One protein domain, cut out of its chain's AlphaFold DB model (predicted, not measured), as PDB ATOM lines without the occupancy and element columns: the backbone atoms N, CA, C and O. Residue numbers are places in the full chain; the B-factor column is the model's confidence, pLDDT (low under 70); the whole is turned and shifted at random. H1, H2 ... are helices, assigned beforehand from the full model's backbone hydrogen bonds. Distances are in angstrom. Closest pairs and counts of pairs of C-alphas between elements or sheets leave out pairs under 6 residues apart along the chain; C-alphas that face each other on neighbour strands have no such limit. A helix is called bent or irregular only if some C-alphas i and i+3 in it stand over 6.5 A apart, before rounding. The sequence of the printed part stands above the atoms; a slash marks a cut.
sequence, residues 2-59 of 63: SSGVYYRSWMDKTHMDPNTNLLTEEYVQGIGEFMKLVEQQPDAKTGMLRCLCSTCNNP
ATOM      1  N   SER A   2     116.471 123.580 160.249       44.12
ATOM      2  CA  SER A   2     116.912 124.533 159.231       44.12
ATOM      3  C   SER A   2     116.198 125.847 159.530       44.12
ATOM      4  O   SER A   2     114.969 125.863 159.579       44.12
ATOM      5  N   SER A   3     116.944 126.909 159.834       50.16
ATOM      6  CA  SER A   3     116.403 128.260 159.941       50.16
ATOM      7  C   SER A   3     116.010 128.687 158.531       50.16
ATOM      8  O   SER A   3     116.747 129.401 157.853       50.16
ATOM      9  N   GLY A   4     114.885 128.155 158.054       51.53
ATOM     10  CA  GLY A   4     114.228 128.621 156.852       51.53
ATOM     11  C   GLY A   4     113.818 130.047 157.141       51.53
ATOM     12  O   GLY A   4     112.803 130.277 157.790       51.53
ATOM     13  N   VAL A   5     114.665 130.996 156.747       52.25
ATOM     14  CA  VAL A   5     114.306 132.405 156.710       52.25
ATOM     15  C   VAL A   5     113.080 132.450 155.819       52.25
ATOM     16  O   VAL A   5     113.175 132.233 154.614       52.25
ATOM     17  N   TYR A   6     111.915 132.594 156.440       61.44
ATOM     18  CA  TYR A   6     110.666 132.736 155.726       61.44
ATOM     19  C   TYR A   6     110.836 133.960 154.827       61.44
ATOM     20  O   TYR A   6     110.975 135.082 155.323       61.44
ATOM     21  N   TYR A   7     110.958 133.712 153.521       60.00
ATOM     22  CA  TYR A   7     111.526 134.658 152.557       60.00
ATOM     23  C   TYR A   7     110.781 136.003 152.563       60.00
ATOM     24  O   TYR A   7     111.371 137.058 152.341       60.00
ATOM     25  N   ARG A   8     109.495 135.985 152.930       67.56
ATOM     26  CA  ARG A   8     108.619 137.160 152.973       67.56
ATOM     27  C   ARG A   8     108.356 137.723 154.366       67.56
ATOM     28  O   ARG A   8     107.520 138.604 154.512       67.56
ATOM     29  N   SER A   9     109.093 137.290 155.392       66.62
ATOM     30  CA  SER A   9     108.816 137.686 156.788       66.62
ATOM     31  C   SER A   9     108.774 139.197 157.016       66.62
ATOM     32  O   SER A   9     108.028 139.659 157.872       66.62
ATOM     33  N   TRP A  10     109.537 139.978 156.249       75.69
ATOM     34  CA  TRP A  10     109.550 141.433 156.368       75.69
ATOM     35  C   TRP A  10     108.348 142.115 155.691       75.69
ATOM     36  O   TRP A  10     107.893 143.133 156.204       75.69
ATOM     37  N   MET A  11     107.821 141.565 154.588       75.44
ATOM     38  CA  MET A  11     106.623 142.093 153.908       75.44
ATOM     39  C   MET A  11     105.342 141.692 154.638       75.44
ATOM     40  O   MET A  11     104.429 142.498 154.809       75.44
ATOM     41  N   ASP A  12     105.298 140.450 155.103       79.56
ATOM     42  CA  ASP A  12     104.127 139.856 155.735       79.56
ATOM     43  C   ASP A  12     103.851 140.484 157.106       79.56
ATOM     44  O   ASP A  12     102.701 140.665 157.498       79.56
ATOM     45  N   LYS A  13     104.905 140.909 157.815       78.12
ATOM     46  CA  LYS A  13     104.814 141.494 159.160       78.12
ATOM     47  C   LYS A  13     103.914 142.729 159.240       78.12
ATOM     48  O   LYS A  13     103.281 142.937 160.269       78.12
ATOM     49  N   THR A  14     103.860 143.561 158.199       80.88
ATOM     50  CA  THR A  14     103.005 144.765 158.197       80.88
ATOM     51  C   THR A  14     101.542 144.459 157.885       80.88
ATOM     52  O   THR A  14     100.699 145.332 158.050       80.88
ATOM     53  N   HIS A  15     101.250 143.237 157.443       83.31
ATOM     54  CA  HIS A  15      99.925 142.770 157.043       83.31
ATOM     55  C   HIS A  15      99.423 141.639 157.950       83.31
ATOM     56  O   HIS A  15      98.512 140.905 157.578       83.31
ATOM     57  N   MET A  16     100.030 141.472 159.127       82.94
ATOM     58  CA  MET A  16      99.532 140.566 160.153       82.94
ATOM     59  C   MET A  16      98.467 141.261 160.994       82.94
ATOM     60  O   MET A  16      98.689 142.352 161.523       82.94
ATOM     61  N   ASP A  17      97.327 140.599 161.155       80.56
ATOM     62  CA  ASP A  17      96.313 140.988 162.122       80.56
ATOM     63  C   ASP A  17      96.887 140.799 163.540       80.56
ATOM     64  O   ASP A  17      97.292 139.690 163.905       80.56
ATOM     65  N   PRO A  18      96.928 141.857 164.366       79.50
ATOM     66  CA  PRO A  18      97.521 141.799 165.699       79.50
ATOM     67  C   PRO A  18      96.751 140.904 166.684       79.50
ATOM     68  O   PRO A  18      97.307 140.518 167.710       79.50
ATOM     69  N   ASN A  19      95.491 140.573 166.398       84.81
ATOM     70  CA  ASN A  19      94.632 139.755 167.254       84.81
ATOM     71  C   ASN A  19      94.713 138.266 166.914       84.81
ATOM     72  O   ASN A  19      94.571 137.426 167.801       84.81
ATOM     73  N   THR A  20      94.917 137.927 165.638       81.31
ATOM     74  CA  THR A  20      94.944 136.530 165.170       81.31
ATOM     75  C   THR A  20      96.348 136.048 164.818       81.31
ATOM     76  O   THR A  20      96.579 134.842 164.750       81.31
ATOM     77  N   ASN A  21      97.295 136.974 164.635       79.00
ATOM     78  CA  ASN A  21      98.652 136.717 164.155       79.00
ATOM     79  C   ASN A  21      98.679 136.010 162.782       79.00
ATOM     80  O   ASN A  21      99.646 135.327 162.437       79.00
ATOM     81  N   LEU A  22      97.595 136.154 162.014       83.50
ATOM     82  CA  LEU A  22      97.451 135.682 160.641       83.50
ATOM     83  C   LEU A  22      97.568 136.866 159.681       83.50
ATOM     84  O   LEU A  22      97.342 138.013 160.063       83.50
ATOM     85  N   LEU A  23      97.912 136.587 158.426       84.19
ATOM     86  CA  LEU A  23      97.839 137.589 157.364       84.19
ATOM     87  C   LEU A  23      96.390 138.044 157.164       84.19
ATOM     88  O   LEU A  23      95.477 137.220 157.250       84.19
ATOM     89  N   THR A  24      96.185 139.329 156.867       85.75
ATOM     90  CA  THR A  24      94.846 139.820 156.519       85.75
ATOM     91  C   THR A  24      94.331 139.136 155.256       85.75
ATOM     92  O   THR A  24      95.102 138.763 154.365       85.75
ATOM     93  N   GLU A  25      93.013 138.970 155.168       86.69
ATOM     94  CA  GLU A  25      92.370 138.307 154.033       86.69
ATOM     95  C   GLU A  25      92.678 139.032 152.717       86.69
ATOM     96  O   GLU A  25      93.029 138.393 151.723       86.69
ATOM     97  N   GLU A  26      92.678 140.368 152.734       86.00
ATOM     98  CA  GLU A  26      93.008 141.190 151.571       86.00
ATOM     99  C   GLU A  26      94.451 140.964 151.105       86.00
ATOM    100  O   GLU A  26      94.725 140.918 149.905       86.00
ATOM    101  N   TYR A  27      95.387 140.789 152.043       85.00
ATOM    102  CA  TYR A  27      96.787 140.551 151.716       85.00
ATOM    103  C   TYR A  27      97.011 139.141 151.165       85.00
ATOM    104  O   TYR A  27      97.722 138.969 150.173       85.00
ATOM    105  N   VAL A  28      96.358 138.129 151.749       84.19
ATOM    106  CA  VAL A  28      96.382 136.752 151.230       84.19
ATOM    107  C   VAL A  28      95.806 136.701 149.815       84.19
ATOM    108  O   VAL A  28      96.402 136.082 148.929       84.19
ATOM    109  N   GLN A  29      94.684 137.385 149.580       88.69
ATOM    110  CA  GLN A  29      94.078 137.476 148.257       88.69
ATOM    111  C   GLN A  29      95.016 138.169 147.260       88.69
ATOM    112  O   GLN A  29      95.268 137.621 146.184       88.69
ATOM    113  N   GLY A  30      95.596 139.314 147.631       86.38
ATOM    114  CA  GLY A  30      96.547 140.047 146.796       86.38
ATOM    115  C   GLY A  30      97.798 139.231 146.451       86.38
ATOM    116  O   GLY A  30      98.238 139.233 145.300       86.38
ATOM    117  N   ILE A  31      98.336 138.456 147.403       84.12
ATOM    118  CA  ILE A  31      99.415 137.495 147.125       84.12
ATOM    119  C   ILE A  31      98.950 136.447 146.113       84.12
ATOM    120  O   ILE A  31      99.684 136.156 145.172       84.12
ATOM    121  N   GLY A  32      97.761 135.869 146.288       85.00
ATOM    122  CA  GLY A  32      97.232 134.853 145.379       85.00
ATOM    123  C   GLY A  32      97.067 135.365 143.946       85.00
ATOM    124  O   GLY A  32      97.453 134.686 142.994       85.00
ATOM    125  N   GLU A  33      96.539 136.577 143.781       87.25
ATOM    126  CA  GLU A  33      96.412 137.248 142.483       87.25
ATOM    127  C   GLU A  33      97.781 137.544 141.863       87.25
ATOM    128  O   GLU A  33      98.007 137.254 140.686       87.25
ATOM    129  N   PHE A  34      98.729 138.031 142.665       83.19
ATOM    130  CA  PHE A  34     100.098 138.268 142.222       83.19
ATOM    131  C   PHE A  34     100.791 136.976 141.770       83.19
ATOM    132  O   PHE A  34     101.371 136.948 140.688       83.19
ATOM    133  N   MET A  35     100.690 135.886 142.537       79.81
ATOM    134  CA  MET A  35     101.288 134.594 142.176       79.81
ATOM    135  C   MET A  35     100.726 134.056 140.855       79.81
ATOM    136  O   MET A  35     101.498 133.583 140.026       79.81
ATOM    137  N   LYS A  36      99.418 134.209 140.601       84.62
ATOM    138  CA  LYS A  36      98.809 133.845 139.307       84.62
ATOM    139  C   LYS A  36      99.390 134.645 138.139       84.62
ATOM    140  O   LYS A  36      99.592 134.089 137.064       84.62
ATOM    141  N   LEU A  37      99.656 135.940 138.329       82.94
ATOM    142  CA  LEU A  37     100.308 136.774 137.311       82.94
ATOM    143  C   LEU A  37     101.775 136.385 137.111       82.94
ATOM    144  O   LEU A  37     102.265 136.384 135.982       82.94
ATOM    145  N   VAL A  38     102.470 136.039 138.198       76.56
ATOM    146  CA  VAL A  38     103.847 135.545 138.152       76.56
ATOM    147  C   VAL A  38     103.926 134.248 137.363       76.56
ATOM    148  O   VAL A  38     104.743 134.176 136.457       76.56
ATOM    149  N   GLU A  39     103.064 133.264 137.623       77.81
ATOM    150  CA  GLU A  39     103.052 131.973 136.915       77.81
ATOM    151  C   GLU A  39     102.894 132.098 135.392       77.81
ATOM    152  O   GLU A  39     103.355 131.232 134.649       77.81
ATOM    153  N   GLN A  40     102.275 133.179 134.912       81.44
ATOM    154  CA  GLN A  40     102.123 133.457 133.480       81.44
ATOM    155  C   GLN A  40     103.407 133.981 132.825       81.44
ATOM    156  O   GLN A  40     103.503 134.000 131.596       81.44
ATOM    157  N   GLN A  41     104.396 134.413 133.609       77.00
ATOM    158  CA  GLN A  41     105.660 134.900 133.075       77.00
ATOM    159  C   GLN A  41     106.529 133.729 132.595       77.00
ATOM    160  O   GLN A  41     106.660 132.721 133.295       77.00
ATOM    161  N   PRO A  42     107.199 133.858 131.436       72.12
ATOM    162  CA  PRO A  42     108.048 132.796 130.891       72.12
ATOM    163  C   PRO A  42     109.184 132.388 131.846       72.12
ATOM    164  O   PRO A  42     109.572 131.218 131.874       72.12
ATOM    165  N   ASP A  43     109.648 133.322 132.681       68.00
ATOM    166  CA  ASP A  43     110.746 133.129 133.634       68.00
ATOM    167  C   ASP A  43     110.311 132.518 134.977       68.00
ATOM    168  O   ASP A  43     111.157 132.090 135.768       68.00
ATOM    169  N   ALA A  44     109.003 132.394 135.232       66.25
ATOM    170  CA  ALA A  44     108.465 131.876 136.494       66.25
ATOM    171  C   ALA A  44     108.903 130.437 136.799       66.25
ATOM    172  O   ALA A  44     109.000 130.037 137.958       66.25
ATOM    173  N   LYS A  45     109.251 129.669 135.758       64.31
ATOM    174  CA  LYS A  45     109.778 128.300 135.871       64.31
ATOM    175  C   LYS A  45     111.088 128.213 136.653       64.31
ATOM    176  O   LYS A  45     111.430 127.141 137.139       64.31
ATOM    177  N   THR A  46     111.823 129.317 136.757       66.06
ATOM    178  CA  THR A  46     113.092 129.370 137.495       66.06
ATOM    179  C   THR A  46     112.898 129.626 138.993       66.06
ATOM    180  O   THR A  46     113.868 129.588 139.745       66.06
ATOM    181  N   GLY A  47     111.658 129.873 139.440       61.19
ATOM    182  CA  GLY A  47     111.348 130.247 140.823       61.19
ATOM    183  C   GLY A  47     111.787 131.667 141.190       61.19
ATOM    184  O   GLY A  47     111.652 132.066 142.340       61.19
ATOM    185  N   MET A  48     112.303 132.431 140.226       63.09
ATOM    186  CA  MET A  48     112.724 133.817 140.383       63.09
ATOM    187  C   MET A  48     112.211 134.600 139.184       63.09
ATOM    188  O   MET A  48     112.435 134.218 138.038       63.09
ATOM    189  N   LEU A  49     111.538 135.714 139.424       62.59
ATOM    190  CA  LEU A  49     111.330 136.684 138.356       62.59
ATOM    191  C   LEU A  49     112.478 137.688 138.385       62.59
ATOM    192  O   LEU A  49     113.098 137.909 139.420       62.59
ATOM    193  N   ARG A  50     112.782 138.297 137.241       61.91
ATOM    194  CA  ARG A  50     113.714 139.423 137.173       61.91
ATOM    195  C   ARG A  50     112.939 140.716 137.040       61.91
ATOM    196  O   ARG A  50     112.054 140.839 136.197       61.91
ATOM    197  N   CYS A  51     113.321 141.711 137.829       63.44
ATOM    198  CA  CYS A  51     112.843 143.061 137.604       63.44
ATOM    199  C   CYS A  51     113.598 143.667 136.411       63.44
ATOM    200  O   CYS A  51     114.818 143.810 136.456       63.44
ATOM    201  N   LEU A  52     112.879 144.003 135.336       64.00
ATOM    202  CA  LEU A  52     113.459 144.532 134.091       64.00
ATOM    203  C   LEU A  52     113.720 146.053 134.125       64.00
ATOM    204  O   LEU A  52     114.153 146.628 133.130       64.00
ATOM    205  N   CYS A  53     113.454 146.728 135.246       65.50
ATOM    206  CA  CYS A  53     113.776 148.147 135.425       65.50
ATOM    207  C   CYS A  53     115.296 148.379 135.364       65.50
ATOM    208  O   CYS A  53     116.080 147.730 136.060       65.50
ATOM    209  N   SER A  54     115.704 149.401 134.616       65.00
ATOM    210  CA  SER A  54     117.089 149.890 134.591       65.00
ATOM    211  C   SER A  54     117.564 150.401 135.955       65.00
ATOM    212  O   SER A  54     118.756 150.371 136.246       65.00
ATOM    213  N   THR A  55     116.635 150.849 136.801       63.06
ATOM    214  CA  THR A  55     116.933 151.409 138.123       63.06
ATOM    215  C   THR A  55     117.224 150.342 139.167       63.06
ATOM    216  O   THR A  55     118.094 150.539 140.010       63.06
ATOM    217  N   CYS A  56     116.491 149.226 139.157       61.31
ATOM    218  CA  CYS A  56     116.572 148.294 140.276       61.31
ATOM    219  C   CYS A  56     117.819 147.415 140.185       61.31
ATOM    220  O   CYS A  56     118.273 146.979 141.232       61.31
ATOM    221  N   ASN A  57     118.372 147.193 138.978       53.81
ATOM    222  CA  ASN A  57     119.637 146.496 138.671       53.81
ATOM    223  C   ASN A  57     119.991 145.333 139.623       53.81
ATOM    224  O   ASN A  57     121.155 145.105 139.954       53.81
ATOM    225  N   ASN A  58     118.973 144.619 140.098       51.50
ATOM    226  CA  ASN A  58     119.104 143.584 141.099       51.50
ATOM    227  C   ASN A  58     118.708 142.283 140.405       51.50
ATOM    228  O   ASN A  58     117.534 142.106 140.067       51.50
ATOM    229  N   PRO A  59     119.669 141.389 140.117       52.00
ATOM    230  CA  PRO A  59     119.387 140.146 139.405       52.00
ATOM    231  C   PRO A  59     118.535 139.184 140.241       52.00
ATOM    232  O   PRO A  59     117.999 138.226 139.689       52.00
TER     233      PRO A  59
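What this domain is: This is residues 2 to 59 of the 63 residues of the protein "Transpos_assoc domain-containing protein" of Brassica oleracea var. oleracea (UniProt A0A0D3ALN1). This is an open, U-shaped model: the long helix H2 makes the base, with the short helix H1 and the loop after it near the first end of H2, and the small helix H3 and a long tail near the other end. The middle is empty and the contacts are few; residues 2 to 11 and, in the tail, residues 52 to 57 stick out. The printed part has 58 residues with three named helices in the order H1, H2, H3 and no named strand; the class is all helix, though the named helices hold 27 of the 58 residues, under half. The whole is loose, with a radius of gyration of the C-alphas of 14.2 A and spans of 40 by 27 by 26 A.

Where its parts are: Start at C-alpha 2 at (116.912, 124.533, 159.231) and go on to C-alpha 9 at (108.816, 137.686, 156.788), where H1 begins; it covers residues 9 to 15 and measures 10.2 A from first to last C-alpha. H1 is neither bent nor irregular, but only just: C-alphas 11 and 14 are 6.2 A apart. Next find C-alpha 25 at (92.370, 138.307, 154.033); from there H2, residues 25 to 39, runs 21.1 A. H3, residues 42 to 46, spans 9.0 A and ends at C-alpha 46 at (113.092, 129.370, 137.495). H3 is irregular, but only just: C-alphas 42 and 45 are 6.9 A apart.

How they stand to each other: Look first at H1 and H2, which are close but not clearly touching; their closest C-alphas, those of His 15 and Tyr 27, are 6.6 A apart. Their lines stand at a steep tilt of 47 degrees, and they run opposite ways. At the other end of H2, H3 is close but not clearly touching; the closest C-alphas are those of Val 38 and Ala 44, 6.1 A apart. H1 and H3 are apart. In H2 every O i to N i+4 pair is within hydrogen-bond range, against 1 of 3 in H1 and 0 of 1 in H3, where the O i to N i+3 pairs within range are 1 of 4 and 1 of 2.

The domain as a whole: The two C-alphas farthest apart are those of Asn 19 and Ser 54, at 40.9 A. The printed part has no cut. The link from H1 to H2 is short, with 9 residues; the one from H2 to H3 is tight, with 2. Residues 47 to 59 hold no named element. Residues 29 to 34, which belong to H2, stand free. The mean pLDDT of the printed part is 72.6, and you will find values under 70 at residues 2 to 9 and 43 to 59.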